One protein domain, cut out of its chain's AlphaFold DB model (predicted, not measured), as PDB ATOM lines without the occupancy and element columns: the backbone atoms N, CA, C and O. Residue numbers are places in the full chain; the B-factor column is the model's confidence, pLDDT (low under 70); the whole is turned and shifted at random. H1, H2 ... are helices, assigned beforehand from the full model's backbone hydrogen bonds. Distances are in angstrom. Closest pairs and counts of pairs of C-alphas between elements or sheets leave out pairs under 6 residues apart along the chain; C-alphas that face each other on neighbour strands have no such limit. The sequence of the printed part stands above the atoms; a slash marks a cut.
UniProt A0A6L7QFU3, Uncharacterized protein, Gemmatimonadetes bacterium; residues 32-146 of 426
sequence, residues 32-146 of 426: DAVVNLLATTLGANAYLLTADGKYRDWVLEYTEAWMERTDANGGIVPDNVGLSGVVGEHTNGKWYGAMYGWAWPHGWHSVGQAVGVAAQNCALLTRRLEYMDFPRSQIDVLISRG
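Overview. This is residues 32 to 146 of the 426 residues of an uncharacterized protein of Gemmatimonadetes bacterium (UniProt A0A6L7QFU3). Four helices make an up-and-down bundle of two helical hairpins, H1 with H2 and H3 with H4, whose tight turns lie at one end, while a long looping link gathers at the other. H1, H2 and H3 pack together as a triangle, and H4 covers H3 on the side away from H1. The printed part has 115 residues, with four named helices in the order H1, H2, H3, H4 and no named strand; its class is all helix. It is compact, with a radius of gyration of the C-alphas of 13.9 A and spans of 41 by 32 by 24 A.

Along the chain. The printed part begins at Asp 32. H1 runs from residue 34, C-alpha at (-11.412, -9.676, 5.109), to residue 50, over 26.8 A. H2, the longest helix by residues, holds residues 53 to 72 and measures 28.3 A. Residues 73 to 107 hold no named element. H3 follows with residues 108 to 126, over 26.0 A, and its first C-alpha is at (-7.923, -0.944, -0.386). H4 holds residues 129 to 144, over 23.0 A, has a kink of 34 degrees near residue 136, and ends with its C-alpha at (-9.450, -1.347, -14.863).

Arrangement. H3 is the hub and touches the three other helices. It touches H1 at a shallow tilt of 29 degrees, the same way, and the closest C-alphas, of Val 35 and Ala 114, are 5.2 A apart. With residues 118 to 125 alone it touches residues 56 to 63 of H2, opposite ways at a steep tilt of 48 degrees; the closest C-alphas are those of Leu 60 and Cys 122, 6.1 A apart. H3 and H4 form a helical hairpin at a shallow tilt of 20 degrees, with the C-alphas of Ala 119 and Tyr 131 closest at 5.1 A. H1 and H2 form the other helical hairpin, at a shallow tilt of 23 degrees, with the C-alphas of Gly 43 and Tyr 55 closest at 5.0 A. H2 and H4 are close but not clearly touching, the closest C-alphas, of Met 67 and Phe 134, being 6.9 A apart. H1 and H4 are apart. Residues 32 to 33 pair antiparallel with residues 80 to 81. Every O i to N i+4 pair is within hydrogen-bond range in H2, against 7 of 13 in H1, 14 of 15 in H3 and 8 of 12 in H4.

Size, cuts and confidence. The two C-alphas farthest apart, of Thr 50 and Gly 146, are 43.6 A apart. The printed part has no cut. The link from H2 to H3, 35 residues, is long; those from H1 to H2 and from H3 to H4 are tight. The mean pLDDT of the printed part is 96.9, and no printed residue is under 70.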
ATOM      1  N   ASP A  32     -16.398 -13.127  10.085       96.12
ATOM      2  CA  ASP A  32     -15.083 -12.623   9.709       96.12
ATOM      3  C   ASP A  32     -15.194 -11.396   8.803       96.12
ATOM      4  O   ASP A  32     -16.070 -11.298   7.936       96.12
ATOM      5  N   ALA A  33     -14.250 -10.476   8.980       96.00
ATOM      6  CA  ALA A  33     -13.938  -9.431   8.020       96.00
ATOM      7  C   ALA A  33     -12.715  -9.850   7.193       96.00
ATOM      8  O   ALA A  33     -11.868 -10.603   7.662       96.00
ATOM      9  N   VAL A  34     -12.557  -9.324   5.978       97.06
ATOM     10  CA  VAL A  34     -11.412  -9.676   5.109       97.06
ATOM     11  C   VAL A  34     -10.058  -9.444   5.777       97.06
ATOM     12  O   VAL A  34      -9.117 -10.196   5.549       97.06
ATOM     13  N   VAL A  35      -9.955  -8.462   6.674       95.88
ATOM     14  CA  VAL A  35      -8.727  -8.206   7.443       95.88
ATOM     15  C   VAL A  35      -8.334  -9.342   8.388       95.88
ATOM     16  O   VAL A  35      -7.165  -9.432   8.755       95.88
ATOM     17  N   ASN A  36      -9.245 -10.257   8.735       96.12
ATOM     18  CA  ASN A  36      -8.905 -11.470   9.476       96.12
ATOM     19  C   ASN A  36      -7.899 -12.357   8.713       96.12
ATOM     20  O   ASN A  36      -7.153 -13.090   9.359       96.12
ATOM     21  N   LEU A  37      -7.771 -12.230   7.381       97.94
ATOM     22  CA  LEU A  37      -6.700 -12.864   6.590       97.94
ATOM     23  C   LEU A  37      -5.292 -12.550   7.114       97.94
ATOM     24  O   LEU A  37      -4.391 -13.372   6.967       97.94
ATOM     25  N   LEU A  38      -5.083 -11.411   7.776       97.31
ATOM     26  CA  LEU A  38      -3.793 -11.063   8.382       97.31
ATOM     27  C   LEU A  38      -3.387 -12.035   9.506       97.31
ATOM     28  O   LEU A  38      -2.197 -12.230   9.756       97.31
ATOM     29  N   ALA A  39      -4.350 -12.716  10.140       97.00
ATOM     30  CA  ALA A  39      -4.076 -13.748  11.140       97.00
ATOM     31  C   ALA A  39      -3.334 -14.961  10.556       97.00
ATOM     32  O   ALA A  39      -2.673 -15.688  11.302       97.00
ATOM     33  N   THR A  40      -3.362 -15.156   9.230       98.44
ATOM     34  CA  THR A  40      -2.581 -16.208   8.557       98.44
ATOM     35  C   THR A  40      -1.086 -16.096   8.850       98.44
ATOM     36  O   THR A  40      -0.410 -17.117   8.942       98.44
ATOM     37  N   THR A  41      -0.566 -14.893   9.110       98.25
ATOM     38  CA  THR A  41       0.844 -14.706   9.478       98.25
ATOM     39  C   THR A  41       1.191 -15.320  10.829       98.25
ATOM     40  O   THR A  41       2.322 -15.768  11.024       98.25
ATOM     41  N   LEU A  42       0.243 -15.393  11.768       97.62
ATOM     42  CA  LEU A  42       0.466 -16.080  13.042       97.62
ATOM     43  C   LEU A  42       0.639 -17.586  12.811       97.62
ATOM     44  O   LEU A  42       1.580 -18.182  13.333       97.62
ATOM     45  N   GLY A  43      -0.215 -18.178  11.969       98.19
ATOM     46  CA  GLY A  43      -0.090 -19.574  11.544       98.19
ATOM     47  C   GLY A  43       1.205 -19.828  10.770       98.19
ATOM     48  O   GLY A  43       1.947 -20.755  11.091       98.19
ATOM     49  N   ALA A  44       1.546 -18.958   9.818       98.50
ATOM     50  CA  ALA A  44       2.779 -19.073   9.048       98.50
ATOM     51  C   ALA A  44       4.021 -19.003   9.951       98.50
ATOM     52  O   ALA A  44       4.885 -19.869   9.858       98.50
ATOM     53  N   ASN A  45       4.089 -18.053  10.892       97.44
ATOM     54  CA  ASN A  45       5.178 -17.996  11.875       97.44
ATOM     55  C   ASN A  45       5.257 -19.263  12.734       97.44
ATOM     56  O   ASN A  45       6.350 -19.782  12.957       97.44
ATOM     57  N   ALA A  46       4.119 -19.784  13.198       97.75
ATOM     58  CA  ALA A  46       4.093 -21.020  13.972       97.75
ATOM     59  C   ALA A  46       4.647 -22.206  13.164       97.75
ATOM     60  O   ALA A  46       5.454 -22.972  13.694       97.75
ATOM     61  N   TYR A  47       4.307 -22.319  11.875       98.38
ATOM     62  CA  TYR A  47       4.923 -23.305  10.981       98.38
ATOM     63  C   TYR A  47       6.436 -23.089  10.860       98.38
ATOM     64  O   TYR A  47       7.199 -24.028  11.061       98.38
ATOM     65  N   LEU A  48       6.890 -21.858  10.609       97.69
ATOM     66  CA  LEU A  48       8.316 -21.547  10.439       97.69
ATOM     67  C   LEU A  48       9.170 -21.868  11.679       97.69
ATOM     68  O   LEU A  48      10.368 -22.128  11.546       97.69
ATOM     69  N   LEU A  49       8.567 -21.828  12.872       96.44
ATOM     70  CA  LEU A  49       9.219 -22.141  14.147       96.44
ATOM     71  C   LEU A  49       9.181 -23.632  14.506       96.44
ATOM     72  O   LEU A  49      10.061 -24.098  15.226       96.44
ATOM     73  N   THR A  50       8.159 -24.369  14.064       96.44
ATOM     74  CA  THR A  50       7.870 -25.724  14.577       96.44
ATOM     75  C   THR A  50       7.897 -26.823  13.522       96.44
ATOM     76  O   THR A  50       7.991 -27.993  13.880       96.44
ATOM     77  N   ALA A  51       7.786 -26.462  12.242       96.69
ATOM     78  CA  ALA A  51       7.521 -27.361  11.120       96.69
ATOM     79  C   ALA A  51       6.255 -28.237  11.285       96.69
ATOM     80  O   ALA A  51       6.096 -29.235  10.581       96.69
ATOM     81  N   ASP A  52       5.335 -27.883  12.193       97.94
ATOM     82  CA  ASP A  52       4.083 -28.617  12.390       97.94
ATOM     83  C   ASP A  52       3.082 -28.266  11.278       97.94
ATOM     84  O   ASP A  52       2.579 -27.139  11.185       97.94
ATOM     85  N   GLY A  53       2.793 -29.256  10.427       98.00
ATOM     86  CA  GLY A  53       1.967 -29.115   9.228       98.00
ATOM     87  C   GLY A  53       0.566 -28.559   9.482       98.00
ATOM     88  O   GLY A  53       0.046 -27.861   8.615       98.00
ATOM     89  N   LYS A  54      -0.004 -28.740  10.683       98.56
ATOM     90  CA  LYS A  54      -1.349 -28.230  11.005       98.56
ATOM     91  C   LYS A  54      -1.466 -26.711  10.836       98.56
ATOM     92  O   LYS A  54      -2.530 -26.207  10.492       98.56
ATOM     93  N   TYR A  55      -0.378 -25.975  11.086       98.69
ATOM     94  CA  TYR A  55      -0.366 -24.520  10.955       98.69
ATOM     95  C   TYR A  55      -0.372 -24.089   9.493       98.69
ATOM     96  O   TYR A  55      -1.092 -23.161   9.136       98.69
ATOM     97  N   ARG A  56       0.399 -24.783   8.646       98.56
ATOM     98  CA  ARG A  56       0.350 -24.586   7.196       98.56
ATOM     99  C   ARG A  56      -1.046 -24.902   6.682       98.56
ATOM    100  O   ARG A  56      -1.617 -24.077   5.986       98.56
ATOM    101  N   ASP A  57      -1.584 -26.060   7.042       98.81
ATOM    102  CA  ASP A  57      -2.868 -26.525   6.517       98.81
ATOM    103  C   ASP A  57      -3.997 -25.545   6.877       98.81
ATOM    104  O   ASP A  57      -4.768 -25.172   5.999       98.81
ATOM    105  N   TRP A  58      -4.007 -25.003   8.104       98.81
ATOM    106  CA  TRP A  58      -4.942 -23.941   8.497       98.81
ATOM    107  C   TRP A  58      -4.769 -22.644   7.687       98.81
ATOM    108  O   TRP A  58      -5.760 -22.040   7.283       98.81
ATOM    109  N   VAL A  59      -3.528 -22.205   7.426       98.88
ATOM    110  CA  VAL A  59      -3.266 -21.010   6.597       98.88
ATOM    111  C   VAL A  59      -3.825 -21.182   5.186       98.88
ATOM    112  O   VAL A  59      -4.433 -20.245   4.660       98.88
ATOM    113  N   LEU A  60      -3.626 -22.360   4.587       98.88
ATOM    114  CA  LEU A  60      -4.108 -22.663   3.239       98.88
ATOM    115  C   LEU A  60      -5.629 -22.745   3.215       98.88
ATOM    116  O   LEU A  60      -6.240 -22.000   2.459       98.88
ATOM    117  N   GLU A  61      -6.229 -23.549   4.097       98.81
ATOM    118  CA  GLU A  61      -7.685 -23.701   4.197       98.81
ATOM    119  C   GLU A  61      -8.367 -22.339   4.371       98.81
ATOM    120  O   GLU A  61      -9.298 -22.004   3.640       98.81
ATOM    121  N   TYR A  62      -7.867 -21.516   5.297       98.62
ATOM    122  CA  TYR A  62      -8.453 -20.209   5.561       98.62
ATOM    123  C   TYR A  62      -8.332 -19.269   4.355       98.62
ATOM    124  O   TYR A  62      -9.308 -18.623   3.977       98.62
ATOM    125  N   THR A  63      -7.159 -19.205   3.720       98.81
ATOM    126  CA  THR A  63      -6.928 -18.317   2.567       98.81
ATOM    127  C   THR A  63      -7.715 -18.763   1.338       98.81
ATOM    128  O   THR A  63      -8.367 -17.941   0.693       98.81
ATOM    129  N   GLU A  64      -7.699 -20.057   1.024       98.81
ATOM    130  CA  GLU A  64      -8.402 -20.631  -0.127       98.81
ATOM    131  C   GLU A  64      -9.914 -20.445   0.009       98.81
ATOM    132  O   GLU A  64     -10.573 -20.078  -0.961       98.81
ATOM    133  N   ALA A  65     -10.461 -20.531   1.223       98.56
ATOM    134  CA  ALA A  65     -11.872 -20.253   1.465       98.56
ATOM    135  C   ALA A  65     -12.262 -18.789   1.132       98.56
ATOM    136  O   ALA A  65     -13.396 -18.525   0.718       98.56
ATOM    137  N   TRP A  66     -11.358 -17.815   1.292       98.69
ATOM    138  CA  TRP A  66     -11.578 -16.436   0.822       98.69
ATOM    139  C   TRP A  66     -11.425 -16.304  -0.696       98.69
ATOM    140  O   TRP A  66     -12.162 -15.530  -1.314       98.69
ATOM    141  N   MET A  67     -10.517 -17.064  -1.310       98.75
ATOM    142  CA  MET A  67     -10.363 -17.114  -2.769       98.75
ATOM    143  C   MET A  67     -11.613 -17.703  -3.442       98.75
ATOM    144  O   MET A  67     -12.168 -17.076  -4.338       98.75
ATOM    145  N   GLU A  68     -12.155 -18.812  -2.935       98.44
ATOM    146  CA  GLU A  68     -13.407 -19.403  -3.433       98.44
ATOM    147  C   GLU A  68     -14.584 -18.419  -3.349       98.44
ATOM    148  O   GLU A  68     -15.392 -18.295  -4.270       98.44
ATOM    149  N   ARG A  69     -14.670 -17.666  -2.245       98.12
ATOM    150  CA  ARG A  69     -15.687 -16.616  -2.084       98.12
ATOM    151  C   ARG A  69     -15.464 -15.439  -3.021       98.12
ATOM    152  O   ARG A  69     -16.437 -14.835  -3.456       98.12
ATOM    153  N   THR A  70     -14.212 -15.119  -3.330       98.44
ATOM    154  CA  THR A  70     -13.857 -14.103  -4.327       98.44
ATOM    155  C   THR A  70     -14.363 -14.520  -5.705       98.44
ATOM    156  O   THR A  70     -15.042 -13.733  -6.365       98.44
ATOM    157  N   ASP A  71     -14.134 -15.772  -6.099       97.81
ATOM    158  CA  ASP A  71     -14.621 -16.324  -7.366       97.81
ATOM    159  C   ASP A  71     -16.156 -16.321  -7.429       97.81
ATOM    160  O   ASP A  71     -16.747 -15.842  -8.402       97.81
ATOM    161  N   ALA A  72     -16.820 -16.761  -6.355       97.31
ATOM    162  CA  ALA A  72     -18.280 -16.736  -6.245       97.31
ATOM    163  C   ALA A  72     -18.868 -15.310  -6.229       97.31
ATOM    164  O   ALA A  72     -20.019 -15.113  -6.619       97.31
ATOM    165  N   ASN A  73     -18.085 -14.311  -5.809       97.56
ATOM    166  CA  ASN A  73     -18.467 -12.900  -5.742       97.56
ATOM    167  C   ASN A  73     -18.020 -12.099  -6.983       97.56
ATOM    168  O   ASN A  73     -17.760 -10.896  -6.914       97.56
ATOM    169  N   GLY A  74     -17.912 -12.757  -8.141       96.38
ATOM    170  CA  GLY A  74     -17.607 -12.090  -9.410       96.38
ATOM    171  C   GLY A  74     -16.169 -11.573  -9.514       96.38
ATOM    172  O   GLY A  74     -15.918 -10.602 -10.228       96.38
ATOM    173  N   GLY A  75     -15.234 -12.202  -8.797       97.19
ATOM    174  CA  GLY A  75     -13.803 -11.897  -8.836       97.19
ATOM    175  C   GLY A  75     -13.357 -10.761  -7.911       97.19
ATOM    176  O   GLY A  75     -12.181 -10.401  -7.926       97.19
ATOM    177  N   ILE A  76     -14.259 -10.196  -7.103       98.19
ATOM    178  CA  ILE A  76     -13.932  -9.180  -6.092       98.19
ATOM    179  C   ILE A  76     -13.999  -9.829  -4.718       98.19
ATOM    180  O   ILE A  76     -15.021 -10.420  -4.363       98.19
ATOM    181  N   VAL A  77     -12.934  -9.693  -3.930       98.62
ATOM    182  CA  VAL A  77     -12.907 -10.245  -2.575       98.62
ATOM    183  C   VAL A  77     -14.016  -9.592  -1.735       98.62
ATOM    184  O   VAL A  77     -14.041  -8.360  -1.616       98.62
ATOM    185  N   PRO A  78     -14.972 -10.362  -1.181       98.31
ATOM    186  CA  PRO A  78     -15.929  -9.801  -0.237       98.31
ATOM    187  C   PRO A  78     -15.180  -9.299   1.001       98.31
ATOM    188  O   PRO A  78     -14.128  -9.829   1.340       98.31
ATOM    189  N   ASP A  79     -15.705  -8.296   1.701       97.25
ATOM    190  CA  ASP A  79     -15.088  -7.830   2.947       97.25
ATOM    191  C   ASP A  79     -15.689  -8.440   4.213       97.25
ATOM    192  O   ASP A  79     -15.141  -8.223   5.290       97.25
ATOM    193  N   ASN A  80     -16.777  -9.209   4.096       97.12
ATOM    194  CA  ASN A  80     -17.484  -9.784   5.233       97.12
ATOM    195  C   ASN A  80     -18.102 -11.157   4.932       97.12
ATOM    196  O   ASN A  80     -18.674 -11.384   3.860       97.12
ATOM    197  N   VAL A  81     -18.026 -12.051   5.917       97.19
ATOM    198  CA  VAL A  81     -18.575 -13.412   5.884       97.19
ATOM    199  C   VAL A  81     -19.196 -13.726   7.244       97.19
ATOM    200  O   VAL A  81     -18.563 -13.533   8.277       97.19
ATOM    201  N   GLY A  82     -20.443 -14.199   7.268       95.56
ATOM    202  CA  GLY A  82     -21.122 -14.566   8.512       95.56
ATOM    203  C   GLY A  82     -20.680 -15.915   9.082       95.56
ATOM    204  O   GLY A  82     -19.909 -16.654   8.472       95.56
ATOM    205  N   LEU A  83     -21.204 -16.268  10.260       94.69
ATOM    206  CA  LEU A  83     -20.860 -17.516  10.962       94.69
ATOM    207  C   LEU A  83     -21.249 -18.781  10.180       94.69
ATOM    208  O   LEU A  83     -20.682 -19.844  10.415       94.69
ATOM    209  N   SER A  84     -22.205 -18.673   9.254       94.94
ATOM    210  CA  SER A  84     -22.581 -19.771   8.355       94.94
ATOM    211  C   SER A  84     -21.663 -19.906   7.133       94.94
ATOM    212  O   SER A  84     -21.861 -20.794   6.307       94.94
ATOM    213  N   GLY A  85     -20.678 -19.015   6.979       92.88
ATOM    214  CA  GLY A  85     -19.821 -18.937   5.800       92.88
ATOM    215  C   GLY A  85     -20.425 -18.152   4.630       92.88
ATOM    216  O   GLY A  85     -19.758 -18.031   3.599       92.88
ATOM    217  N   VAL A  86     -21.637 -17.602   4.783       95.69
ATOM    218  CA  VAL A  86     -22.345 -16.811   3.765       95.69
ATOM    219  C   VAL A  86     -21.838 -15.365   3.741       95.69
ATOM    220  O   VAL A  86     -21.819 -14.670   4.758       95.69
ATOM    221  N   VAL A  87     -21.454 -14.889   2.554       97.75
ATOM    222  CA  VAL A  87     -21.085 -13.484   2.309       97.75
ATOM    223  C   VAL A  87     -22.291 -12.577   2.561       97.75
ATOM    224  O   VAL A  87     -23.389 -12.850   2.076       97.75
ATOM    225  N   GLY A  88     -22.110 -11.488   3.312       96.31
ATOM    226  CA  GLY A  88     -23.191 -10.526   3.547       96.31
ATOM    227  C   GLY A  88     -24.273 -10.971   4.533       96.31
ATOM    228  O   GLY A  88     -25.260 -10.249   4.681       96.31
ATOM    229  N   GLU A  89     -24.121 -12.111   5.224       96.00
ATOM    230  CA  GLU A  89     -25.147 -12.689   6.118       96.00
ATOM    231  C   GLU A  89     -25.680 -11.678   7.144       96.00
ATOM    232  O   GLU A  89     -26.877 -11.613   7.426       96.00
ATOM    233  N   HIS A  90     -24.788 -10.852   7.690       94.00
ATOM    234  CA  HIS A  90     -25.121  -9.843   8.697       94.00
ATOM    235  C   HIS A  90     -25.143  -8.417   8.131       94.00
ATOM    236  O   HIS A  90     -25.426  -7.465   8.857       94.00
ATOM    237  N   THR A  91     -24.934  -8.270   6.822       92.69
ATOM    238  CA  THR A  91     -24.827  -6.985   6.114       92.69
ATOM    239  C   THR A  91     -25.919  -6.850   5.047       92.69
ATOM    240  O   THR A  91     -25.740  -6.183   4.033       92.69
ATOM    241  N   ASN A  92     -27.083  -7.473   5.269       91.88
ATOM    242  CA  ASN A  92     -28.227  -7.478   4.348       91.88
ATOM    243  C   ASN A  92     -27.868  -7.972   2.930       91.88
ATOM    244  O   ASN A  92     -28.303  -7.390   1.938       91.88
ATOM    245  N   GLY A  93     -27.043  -9.017   2.836       94.81
ATOM    246  CA  GLY A  93     -26.598  -9.610   1.572       94.81
ATOM    247  C   GLY A  93     -25.506  -8.821   0.843       94.81
ATOM    248  O   GLY A  93     -25.114  -9.204  -0.255       94.81
ATOM    249  N   LYS A  94     -25.001  -7.728   1.422       95.75
ATOM    250  CA  LYS A  94     -23.919  -6.944   0.818       95.75
ATOM    251  C   LYS A  94     -22.566  -7.607   1.052       95.75
ATOM    252  O   LYS A  94     -22.184  -7.864   2.190       95.75
ATOM    253  N   TRP A  95     -21.804  -7.791  -0.021       97.06
ATOM    254  CA  TRP A  95     -20.428  -8.294   0.033       97.06
ATOM    255  C   TRP A  95     -19.419  -7.275   0.577       97.06
ATOM    256  O   TRP A  95     -18.271  -7.635   0.814       97.06
ATOM    257  N   TYR A  96     -19.838  -6.025   0.781       96.38
ATOM    258  CA  TYR A  96     -19.035  -4.935   1.323       96.38
ATOM    259  C   TYR A  96     -19.682  -4.336   2.585       96.38
ATOM    260  O   TYR A  96     -20.889  -4.473   2.805       96.38
ATOM    261  N   GLY A  97     -18.895  -3.601   3.369       93.00
ATOM    262  CA  GLY A  97     -19.349  -2.850   4.537       93.00
ATOM    263  C   GLY A  97     -18.884  -3.394   5.888       93.00
ATOM    264  O   GLY A  97     -19.409  -2.937   6.904       93.00
ATOM    265  N   ALA A  98     -17.933  -4.332   5.938       93.31
ATOM    266  CA  ALA A  98     -17.263  -4.711   7.187       93.31
ATOM    267  C   ALA A  98     -16.330  -3.620   7.733       93.31
ATOM    268  O   ALA A  98     -15.913  -2.690   7.037       93.31
ATOM    269  N   MET A  99     -15.958  -3.780   9.005       91.25
ATOM    270  CA  MET A  99     -14.914  -2.983   9.642       91.25
ATOM    271  C   MET A  99     -13.567  -3.225   8.946       91.25
ATOM    272  O   MET A  99     -13.159  -4.371   8.780       91.25
ATOM    273  N   TYR A 100     -12.881  -2.151   8.545       92.56
ATOM    274  CA  TYR A 100     -11.656  -2.220   7.732       92.56
ATOM    275  C   TYR A 100     -11.833  -2.908   6.370       92.56
ATOM    276  O   TYR A 100     -10.862  -3.353   5.764       92.56
ATOM    277  N   GLY A 101     -13.070  -2.946   5.874       95.12
ATOM    278  CA  GLY A 101     -13.415  -3.424   4.543       95.12
ATOM    279  C   GLY A 101     -13.386  -2.326   3.480       95.12
ATOM    280  O   GLY A 101     -12.772  -1.266   3.647       95.12
ATOM    281  N   TRP A 102     -14.109  -2.568   2.387       96.88
ATOM    282  CA  TRP A 102     -14.156  -1.703   1.210       96.88
ATOM    283  C   TRP A 102     -14.794  -0.339   1.471       96.88
ATOM    284  O   TRP A 102     -14.409   0.631   0.825       96.88
ATOM    285  N   ALA A 103     -15.739  -0.238   2.407       92.88
ATOM    286  CA  ALA A 103     -16.452   1.012   2.668       92.88
ATOM    287  C   ALA A 103     -15.772   1.882   3.740       92.88
ATOM    288  O   ALA A 103     -15.738   3.109   3.625       92.88
ATOM    289  N   TRP A 104     -15.233   1.277   4.808       87.25
ATOM    290  CA  TRP A 104     -14.746   2.027   5.971       87.25
ATOM    291  C   TRP A 104     -13.768   1.231   6.863       87.25
ATOM    292  O   TRP A 104     -13.947   0.028   7.028       87.25
ATOM    293  N   PRO A 105     -12.781   1.880   7.518       86.81
ATOM    294  CA  PRO A 105     -12.350   3.262   7.303       86.81
ATOM    295  C   PRO A 105     -11.350   3.402   6.151       86.81
ATOM    296  O   PRO A 105     -11.166   4.513   5.656       86.81
ATOM    297  N   HIS A 106     -10.702   2.314   5.727       88.75
ATOM    298  CA  HIS A 106      -9.470   2.385   4.932       88.75
ATOM    299  C   HIS A 106      -9.573   1.810   3.514       88.75
ATOM    300  O   HIS A 106      -8.758   2.185   2.673       88.75
ATOM    301  N   GLY A 107     -10.559   0.958   3.212       94.69
ATOM    302  CA  GLY A 107     -10.700   0.408   1.865       94.69
ATOM    303  C   GLY A 107      -9.518  -0.462   1.458       94.69
ATOM    304  O   GLY A 107      -9.015  -1.266   2.244       94.69
ATOM    305  N   TRP A 108      -9.035  -0.236   0.236       95.69
ATOM    306  CA  TRP A 108      -7.923  -0.944  -0.386       95.69
ATOM    307  C   TRP A 108      -6.670  -1.002   0.489       95.69
ATOM    308  O   TRP A 108      -5.976  -2.005   0.458       95.69
ATOM    309  N   HIS A 109      -6.402  -0.008   1.339       92.56
ATOM    310  CA  HIS A 109      -5.243  -0.076   2.235       92.56
ATOM    311  C   HIS A 109      -5.299  -1.294   3.170       92.56
ATOM    312  O   HIS A 109      -4.299  -1.975   3.375       92.56
ATOM    313  N   SER A 110      -6.478  -1.593   3.720       94.31
ATOM    314  CA  SER A 110      -6.676  -2.754   4.588       94.31
ATOM    315  C   SER A 110      -6.907  -4.026   3.777       94.31
ATOM    316  O   SER A 110      -6.309  -5.057   4.078       94.31
ATOM    317  N   VAL A 111      -7.733  -3.952   2.729       97.06
ATOM    318  CA  VAL A 111      -8.073  -5.111   1.890       97.06
ATOM    319  C   VAL A 111      -6.851  -5.622   1.121       97.06
ATOM    320  O   VAL A 111      -6.561  -6.814   1.165       97.06
ATOM    321  N   GLY A 112      -6.104  -4.727   0.470       96.06
ATOM    322  CA  GLY A 112      -4.896  -5.019  -0.303       96.06
ATOM    323  C   GLY A 112      -3.804  -5.660   0.547       96.06
ATOM    324  O   GLY A 112      -3.271  -6.708   0.175       96.06
ATOM    325  N   GLN A 113      -3.555  -5.124   1.748       95.25
ATOM    326  CA  GLN A 113      -2.635  -5.762   2.689       95.25
ATOM    327  C   GLN A 113      -3.125  -7.145   3.121       95.25
ATOM    328  O   GLN A 113      -2.325  -8.077   3.136       95.25
ATOM    329  N   ALA A 114      -4.411  -7.310   3.434       97.56
ATOM    330  CA  ALA A 114      -4.971  -8.585   3.877       97.56
ATOM    331  C   ALA A 114      -4.809  -9.695   2.823       97.56
ATOM    332  O   ALA A 114      -4.240 -10.750   3.119       97.56
ATOM    333  N   VAL A 115      -5.224  -9.439   1.576       98.38
ATOM    334  CA  VAL A 115      -5.079 -10.414   0.479       98.38
ATOM    335  C   VAL A 115      -3.615 -10.624   0.094       98.38
ATOM    336  O   VAL A 115      -3.201 -11.751  -0.172       98.38
ATOM    337  N   GLY A 116      -2.806  -9.561   0.119       97.94
ATOM    338  CA  GLY A 116      -1.382  -9.622  -0.190       97.94
ATOM    339  C   GLY A 116      -0.589 -10.429   0.837       97.94
ATOM    340  O   GLY A 116       0.281 -11.205   0.450       97.94
ATOM    341  N   VAL A 117      -0.878 -10.275   2.131       98.44
ATOM    342  CA  VAL A 117      -0.226 -11.027   3.216       98.44
ATOM    343  C   VAL A 117      -0.604 -12.503   3.157       98.44
ATOM    344  O   VAL A 117       0.282 -13.354   3.167       98.44
ATOM    345  N   ALA A 118      -1.895 -12.819   3.039       98.62
ATOM    346  CA  ALA A 118      -2.342 -14.208   2.985       98.62
ATOM    347  C   ALA A 118      -1.776 -14.954   1.768       98.62
ATOM    348  O   ALA A 118      -1.265 -16.067   1.906       98.62
ATOM    349  N   ALA A 119      -1.768 -14.309   0.597       98.62
ATOM    350  CA  ALA A 119      -1.147 -14.860  -0.604       98.62
ATOM    351  C   ALA A 119       0.364 -15.077  -0.440       98.62
ATOM    352  O   ALA A 119       0.871 -16.137  -0.807       98.62
ATOM    353  N   GLN A 120       1.080 -14.111   0.147       98.62
ATOM    354  CA  GLN A 120       2.515 -14.236   0.428       98.62
ATOM    355  C   GLN A 120       2.814 -15.405   1.368       98.62
ATOM    356  O   GLN A 120       3.727 -16.186   1.097       98.62
ATOM    357  N   ASN A 121       2.018 -15.566   2.426       98.75
ATOM    358  CA  ASN A 121       2.135 -16.685   3.356       98.75
ATOM    359  C   ASN A 121       1.918 -18.023   2.638       98.75
ATOM    360  O   ASN A 121       2.757 -18.915   2.738       98.75
ATOM    361  N   CYS A 122       0.844 -18.158   1.858       98.75
ATOM    362  CA  CYS A 122       0.567 -19.389   1.114       98.75
ATOM    363  C   CYS A 122       1.669 -19.705   0.094       98.75
ATOM    364  O   CYS A 122       2.139 -20.844   0.022       98.75
ATOM    365  N   ALA A 123       2.134 -18.699  -0.651       98.44
ATOM    366  CA  ALA A 123       3.221 -18.846  -1.613       98.44
ATOM    367  C   ALA A 123       4.530 -19.282  -0.938       98.44
ATOM    368  O   ALA A 123       5.189 -20.193  -1.434       98.44
ATOM    369  N   LEU A 124       4.879 -18.696   0.210       98.38
ATOM    370  CA  LEU A 124       6.067 -19.065   0.980       98.38
ATOM    371  C   LEU A 124       5.986 -20.511   1.493       98.38
ATOM    372  O   LEU A 124       6.925 -21.283   1.312       98.38
ATOM    373  N   LEU A 125       4.862 -20.886   2.107       98.50
ATOM    374  CA  LEU A 125       4.691 -22.193   2.750       98.50
ATOM    375  C   LEU A 125       4.538 -23.350   1.756       98.50
ATOM    376  O   LEU A 125       4.888 -24.488   2.063       98.50
ATOM    377  N   THR A 126       3.991 -23.084   0.570       98.06
ATOM    378  CA  THR A 126       3.760 -24.123  -0.449       98.06
ATOM    379  C   THR A 126       4.796 -24.111  -1.554       98.06
ATOM    380  O   THR A 126       4.956 -25.130  -2.225       98.06
ATOM    381  N   ARG A 127       5.509 -22.989  -1.724       97.62
ATOM    382  CA  ARG A 127       6.367 -22.666  -2.873       97.62
ATOM    383  C   ARG A 127       5.608 -22.468  -4.188       97.62
ATOM    384  O   ARG A 127       6.199 -22.515  -5.264       97.62
ATOM    385  N   ARG A 128       4.294 -22.241  -4.124       98.00
ATOM    386  CA  ARG A 128       3.449 -22.033  -5.303       98.00
ATOM    387  C   ARG A 128       3.170 -20.551  -5.491       98.00
ATOM    388  O   ARG A 128       2.399 -19.949  -4.752       98.00
ATOM    389  N   LEU A 129       3.799 -19.949  -6.497       97.81
ATOM    390  CA  LEU A 129       3.627 -18.520  -6.784       97.81
ATOM    391  C   LEU A 129       2.249 -18.175  -7.375       97.81
ATOM    392  O   LEU A 129       1.908 -16.995  -7.438       97.81
ATOM    393  N   GLU A 130       1.442 -19.175  -7.749       98.00
ATOM    394  CA  GLU A 130       0.048 -19.012  -8.192       98.00
ATOM    395  C   GLU A 130      -0.842 -18.328  -7.143       98.00
ATOM    396  O   GLU A 130      -1.734 -17.572  -7.507       98.00
ATOM    397  N   TYR A 131      -0.549 -18.445  -5.841       98.69
ATOM    398  CA  TYR A 131      -1.283 -17.687  -4.814       98.69
ATOM    399  C   TYR A 131      -1.188 -16.171  -5.002       98.69
ATOM    400  O   TYR A 131      -2.091 -15.440  -4.598       98.69
ATOM    401  N   MET A 132      -0.132 -15.677  -5.659       98.56
ATOM    402  CA  MET A 132      -0.010 -14.254  -5.978       98.56
ATOM    403  C   MET A 132      -1.048 -13.781  -7.009       98.56
ATOM    404  O   MET A 132      -1.206 -12.573  -7.179       98.56
ATOM    405  N   ASP A 133      -1.784 -14.684  -7.669       98.50
ATOM    406  CA  ASP A 133      -2.945 -14.322  -8.493       98.50
ATOM    407  C   ASP A 133      -4.077 -13.706  -7.663       98.50
ATOM    408  O   ASP A 133      -4.828 -12.870  -8.173       98.50
ATOM    409  N   PHE A 134      -4.152 -14.025  -6.365       98.69
ATOM    410  CA  PHE A 134      -5.158 -13.452  -5.479       98.69
ATOM    411  C   PHE A 134      -5.029 -11.921  -5.372       98.69
ATOM    412  O   PHE A 134      -5.933 -11.237  -5.848       98.69
ATOM    413  N   PRO A 135      -3.918 -11.323  -4.890       98.25
ATOM    414  CA  PRO A 135      -3.757  -9.866  -4.909       98.25
ATOM    415  C   PRO A 135      -3.719  -9.292  -6.333       98.25
ATOM    416  O   PRO A 135      -4.224  -8.192  -6.562       98.25
ATOM    417  N   ARG A 136      -3.166 -10.026  -7.311       98.19
ATOM    418  CA  ARG A 136      -3.071  -9.569  -8.707       98.19
ATOM    419  C   ARG A 136      -4.443  -9.298  -9.324       98.19
ATOM    420  O   ARG A 136      -4.622  -8.250  -9.940       98.19
ATOM    421  N   SER A 137      -5.400 -10.205  -9.131       97.75
ATOM    422  CA  SER A 137      -6.768 -10.048  -9.642       97.75
ATOM    423  C   SER A 137      -7.456  -8.812  -9.058       97.75
ATOM    424  O   SER A 137      -8.082  -8.050  -9.793       97.75
ATOM    425  N   GLN A 138      -7.259  -8.544  -7.763       98.50
ATOM    426  CA  GLN A 138      -7.836  -7.371  -7.107       98.50
ATOM    427  C   GLN A 138      -7.189  -6.074  -7.614       98.50
ATOM    428  O   GLN A 138      -7.889  -5.127  -7.970       98.50
ATOM    429  N   ILE A 139      -5.860  -6.053  -7.755       98.50
ATOM    430  CA  ILE A 139      -5.127  -4.930  -8.361       98.50
ATOM    431  C   ILE A 139      -5.631  -4.653  -9.785       98.50
ATOM    432  O   ILE A 139      -5.836  -3.493 -10.148       98.50
ATOM    433  N   ASP A 140      -5.881  -5.688 -10.589       98.12
ATOM    434  CA  ASP A 140      -6.388  -5.534 -11.956       98.12
ATOM    435  C   ASP A 140      -7.817  -4.965 -11.992       98.12
ATOM    436  O   ASP A 140      -8.109  -4.096 -12.822       98.12
ATOM    437  N   VAL A 141      -8.685  -5.376 -11.061       97.31
ATOM    438  CA  VAL A 141     -10.022  -4.787 -10.858       97.31
ATOM    439  C   VAL A 141      -9.907  -3.283 -10.605       97.31
ATOM    440  O   VAL A 141     -10.609  -2.507 -11.264       97.31
ATOM    441  N   LEU A 142      -9.000  -2.854  -9.725       98.19
ATOM    442  CA  LEU A 142      -8.803  -1.435  -9.411       98.19
ATOM    443  C   LEU A 142      -8.223  -0.657 -10.595       98.19
ATOM    444  O   LEU A 142      -8.744   0.389 -10.981       98.19
ATOM    445  N   ILE A 143      -7.187  -1.202 -11.231       98.44
ATOM    446  CA  ILE A 143      -6.545  -0.614 -12.408       98.44
ATOM    447  C   ILE A 143      -7.543  -0.443 -13.567       98.44
ATOM    448  O   ILE A 143      -7.497   0.566 -14.270       98.44
ATOM    449  N   SER A 144      -8.445  -1.407 -13.786       97.50
ATOM    450  CA  SER A 144      -9.450  -1.347 -14.863       97.50
ATOM    451  C   SER A 144     -10.485  -0.230 -14.688       97.50
ATOM    452  O   SER A 144     -11.108   0.177 -15.664       97.50
ATOM    453  N   ARG A 145     -10.635   0.279 -13.461       97.75
ATOM    454  CA  ARG A 145     -11.547   1.371 -13.091       97.75
ATOM    455  C   ARG A 145     -10.822   2.699 -12.902       97.75
ATOM    456  O   ARG A 145     -11.440   3.675 -12.497       97.75
ATOM    457  N   GLY A 146      -9.510   2.731 -13.124       97.81
ATOM    458  CA  GLY A 146      -8.713   3.911 -12.846       97.81
ATOM    459  C   GLY A 146      -9.008   5.071 -13.799       97.81
ATOM    460  O   GLY A 146      -9.320   4.879 -14.974       97.81
TER     461      GLY A 146